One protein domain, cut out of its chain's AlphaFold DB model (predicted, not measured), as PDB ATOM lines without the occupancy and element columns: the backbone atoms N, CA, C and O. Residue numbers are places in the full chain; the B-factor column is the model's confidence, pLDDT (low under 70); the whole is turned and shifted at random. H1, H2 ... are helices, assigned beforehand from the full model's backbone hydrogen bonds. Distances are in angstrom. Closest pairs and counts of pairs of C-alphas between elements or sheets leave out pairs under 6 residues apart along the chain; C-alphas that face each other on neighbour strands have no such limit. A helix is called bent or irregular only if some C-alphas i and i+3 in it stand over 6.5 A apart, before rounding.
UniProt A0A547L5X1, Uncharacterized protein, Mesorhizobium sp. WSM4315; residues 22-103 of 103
ATOM      1  N   ARG A  22     -43.254 -18.677  12.991       92.25
ATOM      2  CA  ARG A  22     -43.778 -20.038  13.196       92.25
ATOM      3  C   ARG A  22     -45.168 -20.288  12.618       92.25
ATOM      4  O   ARG A  22     -45.474 -21.444  12.336       92.25
ATOM      5  N   ASP A  23     -46.021 -19.269  12.463       95.06
ATOM      6  CA  ASP A  23     -47.348 -19.461  11.853       95.06
ATOM      7  C   ASP A  23     -47.185 -19.699  10.346       95.06
ATOM      8  O   ASP A  23     -46.773 -18.805   9.605       95.06
ATOM      9  N   GLY A  24     -47.484 -20.917   9.898       93.56
ATOM     10  CA  GLY A  24     -47.398 -21.317   8.498       93.56
ATOM     11  C   GLY A  24     -48.649 -20.924   7.718       93.56
ATOM     12  O   GLY A  24     -49.778 -21.177   8.141       93.56
ATOM     13  N   ARG A  25     -48.464 -20.328   6.540       93.12
ATOM     14  CA  ARG A  25     -49.538 -20.036   5.587       93.12
ATOM     15  C   ARG A  25     -49.235 -20.653   4.241       93.12
ATOM     16  O   ARG A  25     -48.111 -20.598   3.749       93.12
ATOM     17  N   ASP A  26     -50.267 -21.177   3.601       90.06
ATOM     18  CA  ASP A  26     -50.125 -21.639   2.236       90.06
ATOM     19  C   ASP A  26     -49.956 -20.459   1.266       90.06
ATOM     20  O   ASP A  26     -50.549 -19.390   1.427       90.06
ATOM     21  N   ALA A  27     -49.137 -20.664   0.237       86.56
ATOM     22  CA  ALA A  27     -48.744 -19.614  -0.699       86.56
ATOM     23  C   ALA A  27     -49.283 -19.825  -2.123       86.56
ATOM     24  O   ALA A  27     -48.754 -19.243  -3.065       86.56
ATOM     25  N   TYR A  28     -50.316 -20.655  -2.303       86.62
ATOM     26  CA  TYR A  28     -50.799 -21.034  -3.639       86.62
ATOM     27  C   TYR A  28     -51.498 -19.894  -4.398       86.62
ATOM     28  O   TYR A  28     -51.749 -20.041  -5.590       86.62
ATOM     29  N   GLY A  29     -51.868 -18.796  -3.728       84.00
ATOM     30  CA  GLY A  29     -52.530 -17.632  -4.343       84.00
ATOM     31  C   GLY A  29     -53.982 -17.865  -4.788       84.00
ATOM     32  O   GLY A  29     -54.674 -16.926  -5.163       84.00
ATOM     33  N   GLU A  30     -54.470 -19.103  -4.716       85.69
ATOM     34  CA  GLU A  30     -55.837 -19.488  -5.056       85.69
ATOM     35  C   GLU A  30     -56.720 -19.637  -3.811       85.69
ATOM     36  O   GLU A  30     -56.248 -19.878  -2.698       85.69
ATOM     37  N   ASN A  31     -58.040 -19.593  -4.007       90.00
ATOM     38  CA  ASN A  31     -58.977 -19.904  -2.932       90.00
ATOM     39  C   ASN A  31     -58.830 -21.364  -2.445       90.00
ATOM     40  O   ASN A  31     -58.365 -22.259  -3.160       90.00
ATOM     41  N   ASN A  32     -59.296 -21.630  -1.218       85.44
ATOM     42  CA  ASN A  32     -59.134 -22.937  -0.577       85.44
ATOM     43  C   ASN A  32     -59.794 -24.099  -1.331       85.44
ATOM     44  O   ASN A  32     -59.263 -25.209  -1.379       85.44
ATOM     45  N   LYS A  33     -60.932 -23.858  -1.980       90.19
ATOM     46  CA  LYS A  33     -61.630 -24.904  -2.733       90.19
ATOM     47  C   LYS A  33     -60.898 -25.247  -4.033       90.19
ATOM     48  O   LYS A  33     -60.810 -26.431  -4.359       90.19
ATOM     49  N   SER A  34     -60.338 -24.252  -4.719       88.81
ATOM     50  CA  SER A  34     -59.593 -24.409  -5.968       88.81
ATOM     51  C   SER A  34     -58.344 -25.251  -5.759       88.81
ATOM     52  O   SER A  34     -58.264 -26.333  -6.338       88.81
ATOM     53  N   LYS A  35     -57.437 -24.868  -4.848       86.50
ATOM     54  CA  LYS A  35     -56.196 -25.634  -4.616       86.50
ATOM     55  C   LYS A  35     -56.452 -27.080  -4.182       86.50
ATOM     56  O   LYS A  35     -55.772 -27.994  -4.649       86.50
ATOM     57  N   ARG A  36     -57.483 -27.318  -3.354       89.38
ATOM     58  CA  ARG A  36     -57.857 -28.669  -2.893       89.38
ATOM     59  C   ARG A  36     -58.266 -29.590  -4.040       89.38
ATOM     60  O   ARG A  36     -58.024 -30.789  -3.948       89.38
ATOM     61  N   LYS A  37     -58.872 -29.053  -5.103       91.81
ATOM     62  CA  LYS A  37     -59.274 -29.826  -6.292       91.81
ATOM     63  C   LYS A  37     -58.192 -29.840  -7.374       91.81
ATOM     64  O   LYS A  37     -57.990 -30.860  -8.028       91.81
ATOM     65  N   ALA A  38     -57.481 -28.728  -7.538       91.69
ATOM     66  CA  ALA A  38     -56.474 -28.536  -8.567       91.69
ATOM     67  C   ALA A  38     -55.251 -29.435  -8.354       91.69
ATOM     68  O   ALA A  38     -54.862 -30.144  -9.278       91.69
ATOM     69  N   ILE A  39     -54.668 -29.468  -7.148       90.94
ATOM     70  CA  ILE A  39     -53.432 -30.231  -6.894       90.94
ATOM     71  C   ILE A  39     -53.612 -31.728  -7.216       90.94
ATOM     72  O   ILE A  39     -52.814 -32.263  -7.990       90.94
ATOM     73  N   PRO A  40     -54.659 -32.425  -6.719       94.25
ATOM     74  CA  PRO A  40     -54.898 -33.813  -7.110       94.25
ATOM     75  C   PRO A  40     -55.117 -33.984  -8.617       94.25
ATOM     76  O   PRO A  40     -54.609 -34.941  -9.201       94.25
ATOM     77  N   LEU A  41     -55.830 -33.054  -9.262       94.62
ATOM     78  CA  LEU A  41     -56.103 -33.106 -10.698       94.62
ATOM     79  C   LEU A  41     -54.820 -33.015 -11.532       94.62
ATOM     80  O   LEU A  41     -54.631 -33.833 -12.435       94.62
ATOM     81  N   PHE A  42     -53.941 -32.053 -11.240       94.25
ATOM     82  CA  PHE A  42     -52.679 -31.882 -11.966       94.25
ATOM     83  C   PHE A  42     -51.769 -33.099 -11.797       94.25
ATOM     84  O   PHE A  42     -51.283 -33.629 -12.796       94.25
ATOM     85  N   LYS A  43     -51.643 -33.629 -10.573       94.12
ATOM     86  CA  LYS A  43     -50.915 -34.884 -10.321       94.12
ATOM     87  C   LYS A  43     -51.488 -36.059 -11.118       94.12
ATOM     88  O   LYS A  43     -50.755 -36.779 -11.788       94.12
ATOM     89  N   ALA A  44     -52.809 -36.240 -11.095       95.56
ATOM     90  CA  ALA A  44     -53.464 -37.328 -11.818       95.56
ATOM     91  C   ALA A  44     -53.331 -37.195 -13.345       95.56
ATOM     92  O   ALA A  44     -53.290 -38.204 -14.052       95.56
ATOM     93  N   ARG A  45     -53.299 -35.967 -13.876       96.75
ATOM     94  CA  ARG A  45     -53.051 -35.707 -15.302       96.75
ATOM     95  C   ARG A  45     -51.614 -36.061 -15.686       96.75
ATOM     96  O   ARG A  45     -51.457 -36.843 -16.618       96.75
ATOM     97  N   SER A  46     -50.617 -35.604 -14.923       96.81
ATOM     98  CA  SER A  46     -49.204 -35.977 -15.121       96.81
ATOM     99  C   SER A  46     -49.006 -37.485 -15.147       96.81
ATOM    100  O   SER A  46     -48.492 -38.032 -16.117       96.81
ATOM    101  N   ASN A  47     -49.514 -38.185 -14.130       96.44
ATOM    102  CA  ASN A  47     -49.352 -39.634 -14.030       96.44
ATOM    103  C   ASN A  47     -50.048 -40.379 -15.176       96.44
ATOM    104  O   ASN A  47     -49.568 -41.414 -15.630       96.44
ATOM    105  N   ARG A  48     -51.199 -39.889 -15.658       97.56
ATOM    106  CA  ARG A  48     -51.860 -40.472 -16.836       97.56
ATOM    107  C   ARG A  48     -51.040 -40.263 -18.104       97.56
ATOM    108  O   ARG A  48     -50.906 -41.210 -18.868       97.56
ATOM    109  N   GLN A  49     -50.478 -39.073 -18.301       96.50
ATOM    110  CA  GLN A  49     -49.620 -38.781 -19.450       96.50
ATOM    111  C   GLN A  49     -48.333 -39.610 -19.429       96.50
ATOM    112  O   GLN A  49     -47.986 -40.179 -20.459       96.50
ATOM    113  N   GLY A  50     -47.679 -39.735 -18.271       97.12
ATOM    114  CA  GLY A  50     -46.510 -40.599 -18.103       97.12
ATOM    115  C   GLY A  50     -46.834 -42.061 -18.401       97.12
ATOM    116  O   GLY A  50     -46.235 -42.649 -19.292       97.12
ATOM    117  N   ARG A  51     -47.881 -42.630 -17.781       97.12
ATOM    118  CA  ARG A  51     -48.307 -44.018 -18.067       97.12
ATOM    119  C   ARG A  51     -48.649 -44.248 -19.537       97.12
ATOM    120  O   ARG A  51     -48.314 -45.289 -20.088       97.12
ATOM    121  N   HIS A  52     -49.320 -43.290 -20.170       97.44
ATOM    122  CA  HIS A  52     -49.635 -43.371 -21.591       97.44
ATOM    123  C   HIS A  52     -48.366 -43.340 -22.456       97.44
ATOM    124  O   HIS A  52     -48.226 -44.165 -23.353       97.44
ATOM    125  N   GLY A  53     -47.427 -42.438 -22.156       95.94
ATOM    126  CA  GLY A  53     -46.134 -42.362 -22.837       95.94
ATOM    127  C   GLY A  53     -45.321 -43.648 -22.693       95.94
ATOM    128  O   GLY A  53     -44.856 -44.180 -23.694       95.94
ATOM    129  N   ALA A  54     -45.239 -44.195 -21.479       96.25
ATOM    130  CA  ALA A  54     -44.558 -45.457 -21.214       96.25
ATOM    131  C   ALA A  54     -45.214 -46.626 -21.967       96.25
ATOM    132  O   ALA A  54     -44.521 -47.416 -22.597       96.25
ATOM    133  N   LYS A  55     -46.555 -46.699 -21.984       96.00
ATOM    134  CA  LYS A  55     -47.282 -47.722 -22.751       96.00
ATOM    135  C   LYS A  55     -46.965 -47.650 -24.247       96.00
ATOM    136  O   LYS A  55     -46.773 -48.691 -24.862       96.00
ATOM    137  N   ILE A  56     -46.908 -46.446 -24.821       94.62
ATOM    138  CA  ILE A  56     -46.525 -46.252 -26.228       94.62
ATOM    139  C   ILE A  56     -45.074 -46.677 -26.461       94.62
ATOM    140  O   ILE A  56     -44.808 -47.365 -27.440       94.62
ATOM    141  N   ALA A  57     -44.155 -46.283 -25.574       93.75
ATOM    142  CA  ALA A  57     -42.744 -46.644 -25.686       93.75
ATOM    143  C   ALA A  57     -42.575 -48.168 -25.709       93.75
ATOM    144  O   ALA A  57     -41.999 -48.695 -26.651       93.75
ATOM    145  N   VAL A  58     -43.180 -48.867 -24.744       93.12
ATOM    146  CA  VAL A  58     -43.142 -50.334 -24.650       93.12
ATOM    147  C   VAL A  58     -43.806 -51.005 -25.853       93.12
ATOM    148  O   VAL A  58     -43.254 -51.949 -26.399       93.12
ATOM    149  N   ALA A  59     -44.965 -50.519 -26.308       93.12
ATOM    150  CA  ALA A  59     -45.652 -51.100 -27.464       93.12
ATOM    151  C   ALA A  59     -44.877 -50.933 -28.786       93.12
ATOM    152  O   ALA A  59     -45.101 -51.698 -29.719       93.12
ATOM    153  N   GLY A  60     -44.003 -49.926 -28.877       89.06
ATOM    154  CA  GLY A  60     -43.150 -49.688 -30.041       89.06
ATOM    155  C   GLY A  60     -41.800 -50.412 -30.002       89.06
ATOM    156  O   GLY A  60     -41.105 -50.417 -31.018       89.06
ATOM    157  N   MET A  61     -41.420 -51.007 -28.867       90.75
ATOM    158  CA  MET A  61     -40.172 -51.761 -28.747       90.75
ATOM    159  C   MET A  61     -40.265 -53.046 -29.571       90.75
ATOM    160  O   MET A  61     -41.203 -53.831 -29.435       90.75
ATOM    161  N   THR A  62     -39.277 -53.266 -30.434       85.75
ATOM    162  CA  THR A  62     -39.158 -54.482 -31.245       85.75
ATOM    163  C   THR A  62     -37.727 -54.996 -31.166       85.75
ATOM    164  O   THR A  62     -36.792 -54.344 -31.631       85.75
ATOM    165  N   GLY A  63     -37.561 -56.177 -30.567       83.19
ATOM    166  CA  GLY A  63     -36.244 -56.754 -30.304       83.19
ATOM    167  C   GLY A  63     -35.548 -56.085 -29.119       83.19
ATOM    168  O   GLY A  63     -36.166 -55.859 -28.082       83.19
ATOM    169  N   GLU A  64     -34.253 -55.818 -29.264       85.62
ATOM    170  CA  GLU A  64     -33.419 -55.244 -28.205       85.62
ATOM    171  C   GLU A  64     -33.795 -53.793 -27.877       85.62
ATOM    172  O   GLU A  64     -34.253 -53.034 -28.737       85.62
ATOM    173  N   LEU A  65     -33.577 -53.409 -26.615       86.88
ATOM    174  CA  LEU A  65     -33.798 -52.049 -26.137       86.88
ATOM    175  C   LEU A  65     -32.833 -51.093 -26.848       86.88
ATOM    176  O   LEU A  65     -31.618 -51.247 -26.755       86.88
ATOM    177  N   ARG A  66     -33.384 -50.096 -27.541       91.38
ATOM    178  CA  ARG A  66     -32.610 -49.043 -28.210       91.38
ATOM    179  C   ARG A  66     -32.575 -47.790 -27.346       91.38
ATOM    180  O   ARG A  66     -33.549 -47.499 -26.652       91.38
ATOM    181  N   ASP A  67     -31.545 -46.965 -27.515       91.56
ATOM    182  CA  ASP A  67     -31.425 -45.658 -26.847       91.56
ATOM    183  C   ASP A  67     -32.679 -44.785 -27.029       91.56
ATOM    184  O   ASP A  67     -33.132 -44.091 -26.118       91.56
ATOM    185  N   ALA A  68     -33.301 -44.851 -28.211       90.25
ATOM    186  CA  ALA A  68     -34.530 -44.122 -28.511       90.25
ATOM    187  C   ALA A  68     -35.725 -44.570 -27.650       90.25
ATOM    188  O   ALA A  68     -36.620 -43.770 -27.376       90.25
ATOM    189  N   ASP A  69     -35.771 -45.836 -27.244       92.19
ATOM    190  CA  ASP A  69     -36.840 -46.374 -26.409       92.19
ATOM    191  C   ASP A  69     -36.607 -46.045 -24.934       92.19
ATOM    192  O   ASP A  69     -37.553 -45.664 -24.239       92.19
ATOM    193  N   GLU A  70     -35.349 -46.052 -24.491       92.81
ATOM    194  CA  GLU A  70     -34.966 -45.546 -23.173       92.81
ATOM    195  C   GLU A  70     -35.290 -44.051 -23.029       92.81
ATOM    196  O   GLU A  70     -35.945 -43.648 -22.066       92.81
ATOM    197  N   ALA A  71     -34.954 -43.228 -24.026       94.81
ATOM    198  CA  ALA A  71     -35.275 -41.801 -24.016       94.81
ATOM    199  C   ALA A  71     -36.792 -41.538 -23.924       94.81
ATOM    200  O   ALA A  71     -37.235 -40.628 -23.215       94.81
ATOM    201  N   LYS A  72     -37.624 -42.346 -24.601       94.81
ATOM    202  CA  LYS A  72     -39.094 -42.246 -24.498       94.81
ATOM    203  C   LYS A  72     -39.596 -42.617 -23.102       94.81
ATOM    204  O   LYS A  72     -40.509 -41.954 -22.606       94.81
ATOM    205  N   LEU A  73     -39.026 -43.653 -22.483       95.12
ATOM    206  CA  LEU A  73     -39.354 -44.047 -21.110       95.12
ATOM    207  C   LEU A  73     -38.958 -42.953 -20.114       95.12
ATOM    208  O   LEU A  73     -39.802 -42.507 -19.340       95.12
ATOM    209  N   GLN A  74     -37.738 -42.424 -20.212       96.50
ATOM    210  CA  GLN A  74     -37.277 -41.314 -19.375       96.50
ATOM    211  C   GLN A  74     -38.169 -40.074 -19.537       96.50
ATOM    212  O   GLN A  74     -38.558 -39.443 -18.553       96.50
ATOM    213  N   ALA A  75     -38.582 -39.745 -20.766       96.25
ATOM    214  CA  ALA A  75     -39.513 -38.645 -21.013       96.25
ATOM    215  C   ALA A  75     -40.907 -38.895 -20.406       96.25
ATOM    216  O   ALA A  75     -41.583 -37.952 -19.974       96.25
ATOM    217  N   ALA A  76     -41.366 -40.148 -20.377       96.06
ATOM    218  CA  ALA A  76     -42.615 -40.534 -19.733       96.06
ATOM    219  C   ALA A  76     -42.530 -40.416 -18.201       96.06
ATOM    220  O   ALA A  76     -43.440 -39.853 -17.581       96.06
ATOM    221  N   ASP A  77     -41.424 -40.863 -17.608       96.25
ATOM    222  CA  ASP A  77     -41.160 -40.763 -16.170       96.25
ATOM    223  C   ASP A  77     -40.988 -39.314 -15.718       96.25
ATOM    224  O   ASP A  77     -41.539 -38.903 -14.689       96.25
ATOM    225  N   PHE A  78     -40.315 -38.493 -16.525       96.06
ATOM    226  CA  PHE A  78     -40.214 -37.058 -16.289       96.06
ATOM    227  C   PHE A  78     -41.609 -36.428 -16.218       96.06
ATOM    228  O   PHE A  78     -41.966 -35.809 -15.220       96.06
ATOM    229  N   LYS A  79     -42.477 -36.694 -17.204       93.38
ATOM    230  CA  LYS A  79     -43.864 -36.191 -17.190       93.38
ATOM    231  C   LYS A  79     -44.649 -36.641 -15.959       93.38
ATOM    232  O   LYS A  79     -45.452 -35.862 -15.447       93.38
ATOM    233  N   ALA A  80     -44.465 -37.873 -15.489       94.31
ATOM    234  CA  ALA A  80     -45.135 -38.354 -14.282       94.31
ATOM    235  C   ALA A  80     -44.622 -37.652 -13.010       94.31
ATOM    236  O   ALA A  80     -45.418 -37.292 -12.140       94.31
ATOM    237  N   SER A  81     -43.312 -37.426 -12.918       93.31
ATOM    238  CA  SER A  81     -42.649 -36.843 -11.745       93.31
ATOM    239  C   SER A  81     -42.741 -35.315 -11.667       93.31
ATOM    240  O   SER A  81     -42.639 -34.764 -10.569       93.31
ATOM    241  N   THR A  82     -43.037 -34.628 -12.775       92.75
ATOM    242  CA  THR A  82     -43.129 -33.159 -12.830       92.75
ATOM    243  C   THR A  82     -44.548 -32.638 -13.124       92.75
ATOM    244  O   THR A  82     -44.791 -32.045 -14.182       92.75
ATOM    245  N   PRO A  83     -45.528 -32.811 -12.214       93.50
ATOM    246  CA  PRO A  83     -46.826 -32.182 -12.391       93.50
ATOM    247  C   PRO A  83     -46.724 -30.665 -12.327       93.50
ATOM    248  O   PRO A  83     -46.053 -30.110 -11.463       93.50
ATOM    249  N   TRP A  84     -47.509 -30.005 -13.180       90.12
ATOM    250  CA  TRP A  84     -47.602 -28.543 -13.250       90.12
ATOM    251  C   TRP A  84     -47.867 -27.873 -11.893       90.12
ATOM    252  O   TRP A  84     -47.375 -26.782 -11.623       90.12
ATOM    253  N   LYS A  85     -48.660 -28.521 -11.031       89.44
ATOM    254  CA  LYS A  85     -48.882 -28.089  -9.648       89.44
ATOM    255  C   LYS A  85     -48.703 -29.249  -8.686       89.44
ATOM    256  O   LYS A  85     -49.323 -30.305  -8.833       89.44
ATOM    257  N   THR A  86     -47.911 -28.998  -7.656       89.88
ATOM    258  CA  THR A  86     -47.622 -29.906  -6.547       89.88
ATOM    259  C   THR A  86     -47.986 -29.249  -5.223       89.88
ATOM    260  O   THR A  86     -48.343 -28.071  -5.169       89.88
ATOM    261  N   LYS A  87     -47.936 -30.029  -4.138       88.44
ATOM    262  CA  LYS A  87     -47.935 -29.436  -2.804       88.44
ATOM    263  C   LYS A  87     -46.561 -28.817  -2.559       88.44
ATOM    264  O   LYS A  87     -45.562 -29.511  -2.714       88.44
ATOM    265  N   SER A  88     -46.531 -27.563  -2.144       88.25
ATOM    266  CA  SER A  88     -45.377 -26.934  -1.517       88.25
ATOM    267  C   SER A  88     -45.571 -26.903   0.003       88.25
ATOM    268  O   SER A  88     -46.721 -26.870   0.461       88.25
ATOM    269  N   PRO A  89     -44.481 -26.885   0.785       91.19
ATOM    270  CA  PRO A  89     -44.543 -26.522   2.195       91.19
ATOM    271  C   PRO A  89     -45.204 -25.153   2.388       91.19
ATOM    272  O   PRO A  89     -45.140 -24.291   1.502       91.19
ATOM    273  N   ASP A  90     -45.832 -24.966   3.545       93.31
ATOM    274  CA  ASP A  90     -46.328 -23.657   3.960       93.31
ATOM    275  C   ASP A  90     -45.145 -22.710   4.215       93.31
ATOM    276  O   ASP A  90     -44.046 -23.143   4.565       93.31
ATOM    277  N   ILE A  91     -45.368 -21.411   4.014       94.44
ATOM    278  CA  ILE A  91     -44.362 -20.369   4.249       94.44
ATOM    279  C   ILE A  91     -44.643 -19.637   5.566       94.44
ATOM    280  O   ILE A  91     -45.809 -19.551   5.963       94.44
ATOM    281  N   PRO A  92     -43.626 -19.051   6.219       96.56
ATOM    282  CA  PRO A  92     -43.839 -18.226   7.404       96.56
ATOM    283  C   PRO A  92     -44.802 -17.064   7.133       96.56
ATOM    284  O   PRO A  92     -44.756 -16.430   6.070       96.56
ATOM    285  N   LEU A  93     -45.650 -16.741   8.111       95.75
ATOM    286  CA  LEU A  93     -46.626 -15.654   8.032       95.75
ATOM    287  C   LEU A  93     -45.960 -14.320   7.675       95.75
ATOM    288  O   LEU A  93     -46.505 -13.563   6.870       95.75
ATOM    289  N   GLY A  94     -44.769 -14.041   8.214       95.38
ATOM    290  CA  GLY A  94     -44.008 -12.840   7.867       95.38
ATOM    291  C   GLY A  94     -43.721 -12.735   6.364       95.38
ATOM    292  O   GLY A  94     -43.924 -11.678   5.761       95.38
ATOM    293  N   ASP A  95     -43.322 -13.835   5.726       94.94
ATOM    294  CA  ASP A  95     -43.023 -13.869   4.293       94.94
ATOM    295  C   ASP A  95     -44.283 -13.854   3.431       94.94
ATOM    296  O   ASP A  95     -44.316 -13.189   2.391       94.94
ATOM    297  N   TYR A  96     -45.351 -14.511   3.887       94.31
ATOM    298  CA  TYR A  96     -46.667 -14.418   3.260       94.31
ATOM    299  C   TYR A  96     -47.159 -12.965   3.196       94.31
ATOM    300  O   TYR A  96     -47.576 -12.487   2.137       94.31
ATOM    301  N   LEU A  97     -47.049 -12.226   4.304       93.38
ATOM    302  CA  LEU A  97     -47.442 -10.817   4.366       93.38
ATOM    303  C   LEU A  97     -46.565  -9.934   3.469       93.38
ATOM    304  O   LEU A  97     -47.095  -9.060   2.784       93.38
ATOM    305  N   LYS A  98     -45.246 -10.174   3.412       93.38
ATOM    306  CA  LYS A  98     -44.349  -9.470   2.476       93.38
ATOM    307  C   LYS A  98     -44.772  -9.682   1.020       93.38
ATOM    308  O   LYS A  98     -44.777  -8.721   0.258       93.38
ATOM    309  N   ARG A  99     -45.149 -10.909   0.633       90.94
ATOM    310  CA  ARG A  99     -45.649 -11.209  -0.723       90.94
ATOM    311  C   ARG A  99     -46.951 -10.470  -1.015       90.94
ATOM    312  O   ARG A  99     -47.061  -9.850  -2.064       90.94
ATOM    313  N   LYS A 100     -47.892 -10.471  -0.066       87.19
ATOM    314  CA  LYS A 100     -49.187  -9.791  -0.215       87.19
ATOM    315  C   LYS A 100     -49.068  -8.267  -0.333       87.19
ATOM    316  O   LYS A 100     -49.928  -7.658  -0.940       87.19
ATOM    317  N   ARG A 101     -48.038  -7.642   0.253       86.75
ATOM    318  CA  ARG A 101     -47.800  -6.187   0.130       86.75
ATOM    319  C   ARG A 101     -47.158  -5.782  -1.201       86.75
ATOM    320  O   ARG A 101     -47.162  -4.599  -1.516       86.75
ATOM    321  N   LYS A 102     -46.537  -6.727  -1.913       76.06
ATOM    322  CA  LYS A 102     -45.840  -6.484  -3.186       76.06
ATOM    323  C   LYS A 102     -46.726  -6.684  -4.419       76.06
ATOM    324  O   LYS A 102     -46.315  -6.264  -5.494       76.06
ATOM    325  N   GLY A 103     -47.860  -7.369  -4.275       60.62
ATOM    326  CA  GLY A 103     -48.866  -7.557  -5.325       60.62
ATOM    327  C   GLY A 103     -50.100  -6.725  -5.037       60.62
ATOM    328  O   GLY A 103     -50.768  -6.359  -6.022       60.62
TER     329      GLY A 103
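Overview. This is residues 22 to 103 of the 103 residues of an uncharacterized protein of Mesorhizobium sp. WSM4315 (UniProt A0A547L5X1). A long helical hairpin, H1 and the shorter H2 side by side, makes most of the length of a thin rod, and a small third helix, H3, is set crosswise at the end away from the hairpin's loop. The loop end sticks out with residues 62 to 67, and toward the H3 end residues 24 to 25 pair with residues 91 to 92, antiparallel. The printed part has 82 residues with three named helices, H1, H2 and H3 in that order, and no named strand: all helix. It is extended, with a radius of gyration of the C-alphas of 18.9 A and spans of 59 by 23 by 23 A.

Arrangement. Start at Arg 22 and go on to H1, residues 32 to 60, which touches H2, residues 67 to 81; their closest C-alphas, those of Gly 50 and Ala 76, are 4.2 A apart. The two form a helical hairpin, opposite ways at a shallow tilt of 14 degrees. Go on to H3, residues 93 to 102, and you find it apart from H1 and from H2. In H2 and H3 every O i to N i+4 pair is within hydrogen-bond range; in H1, 24 of 25 are.

Along the chain. Find C-alpha 32 at (-59.134, -22.937, -0.577); from there H1 runs 42.9 A to C-alpha 60. It is neither bent nor irregular, but only just: C-alphas 36 and 39 are 6.2 A apart. H2 runs 20.8 A from C-alpha 67 at (-31.425, -45.658, -26.847) to C-alpha 81. H3, 14.5 A long, ends at C-alpha 102 at (-45.840, -6.484, -3.186).

Size, cuts and confidence. The two C-alphas farthest apart, those of Gly 63 and Arg 101, are 60.1 A apart. The link from H1 to H2 is short, and that from H2 to H3, with 11 residues, is long. The printed part has no cut and ends at the chain's last residue, 103, the one printed residue with a pLDDT under 70.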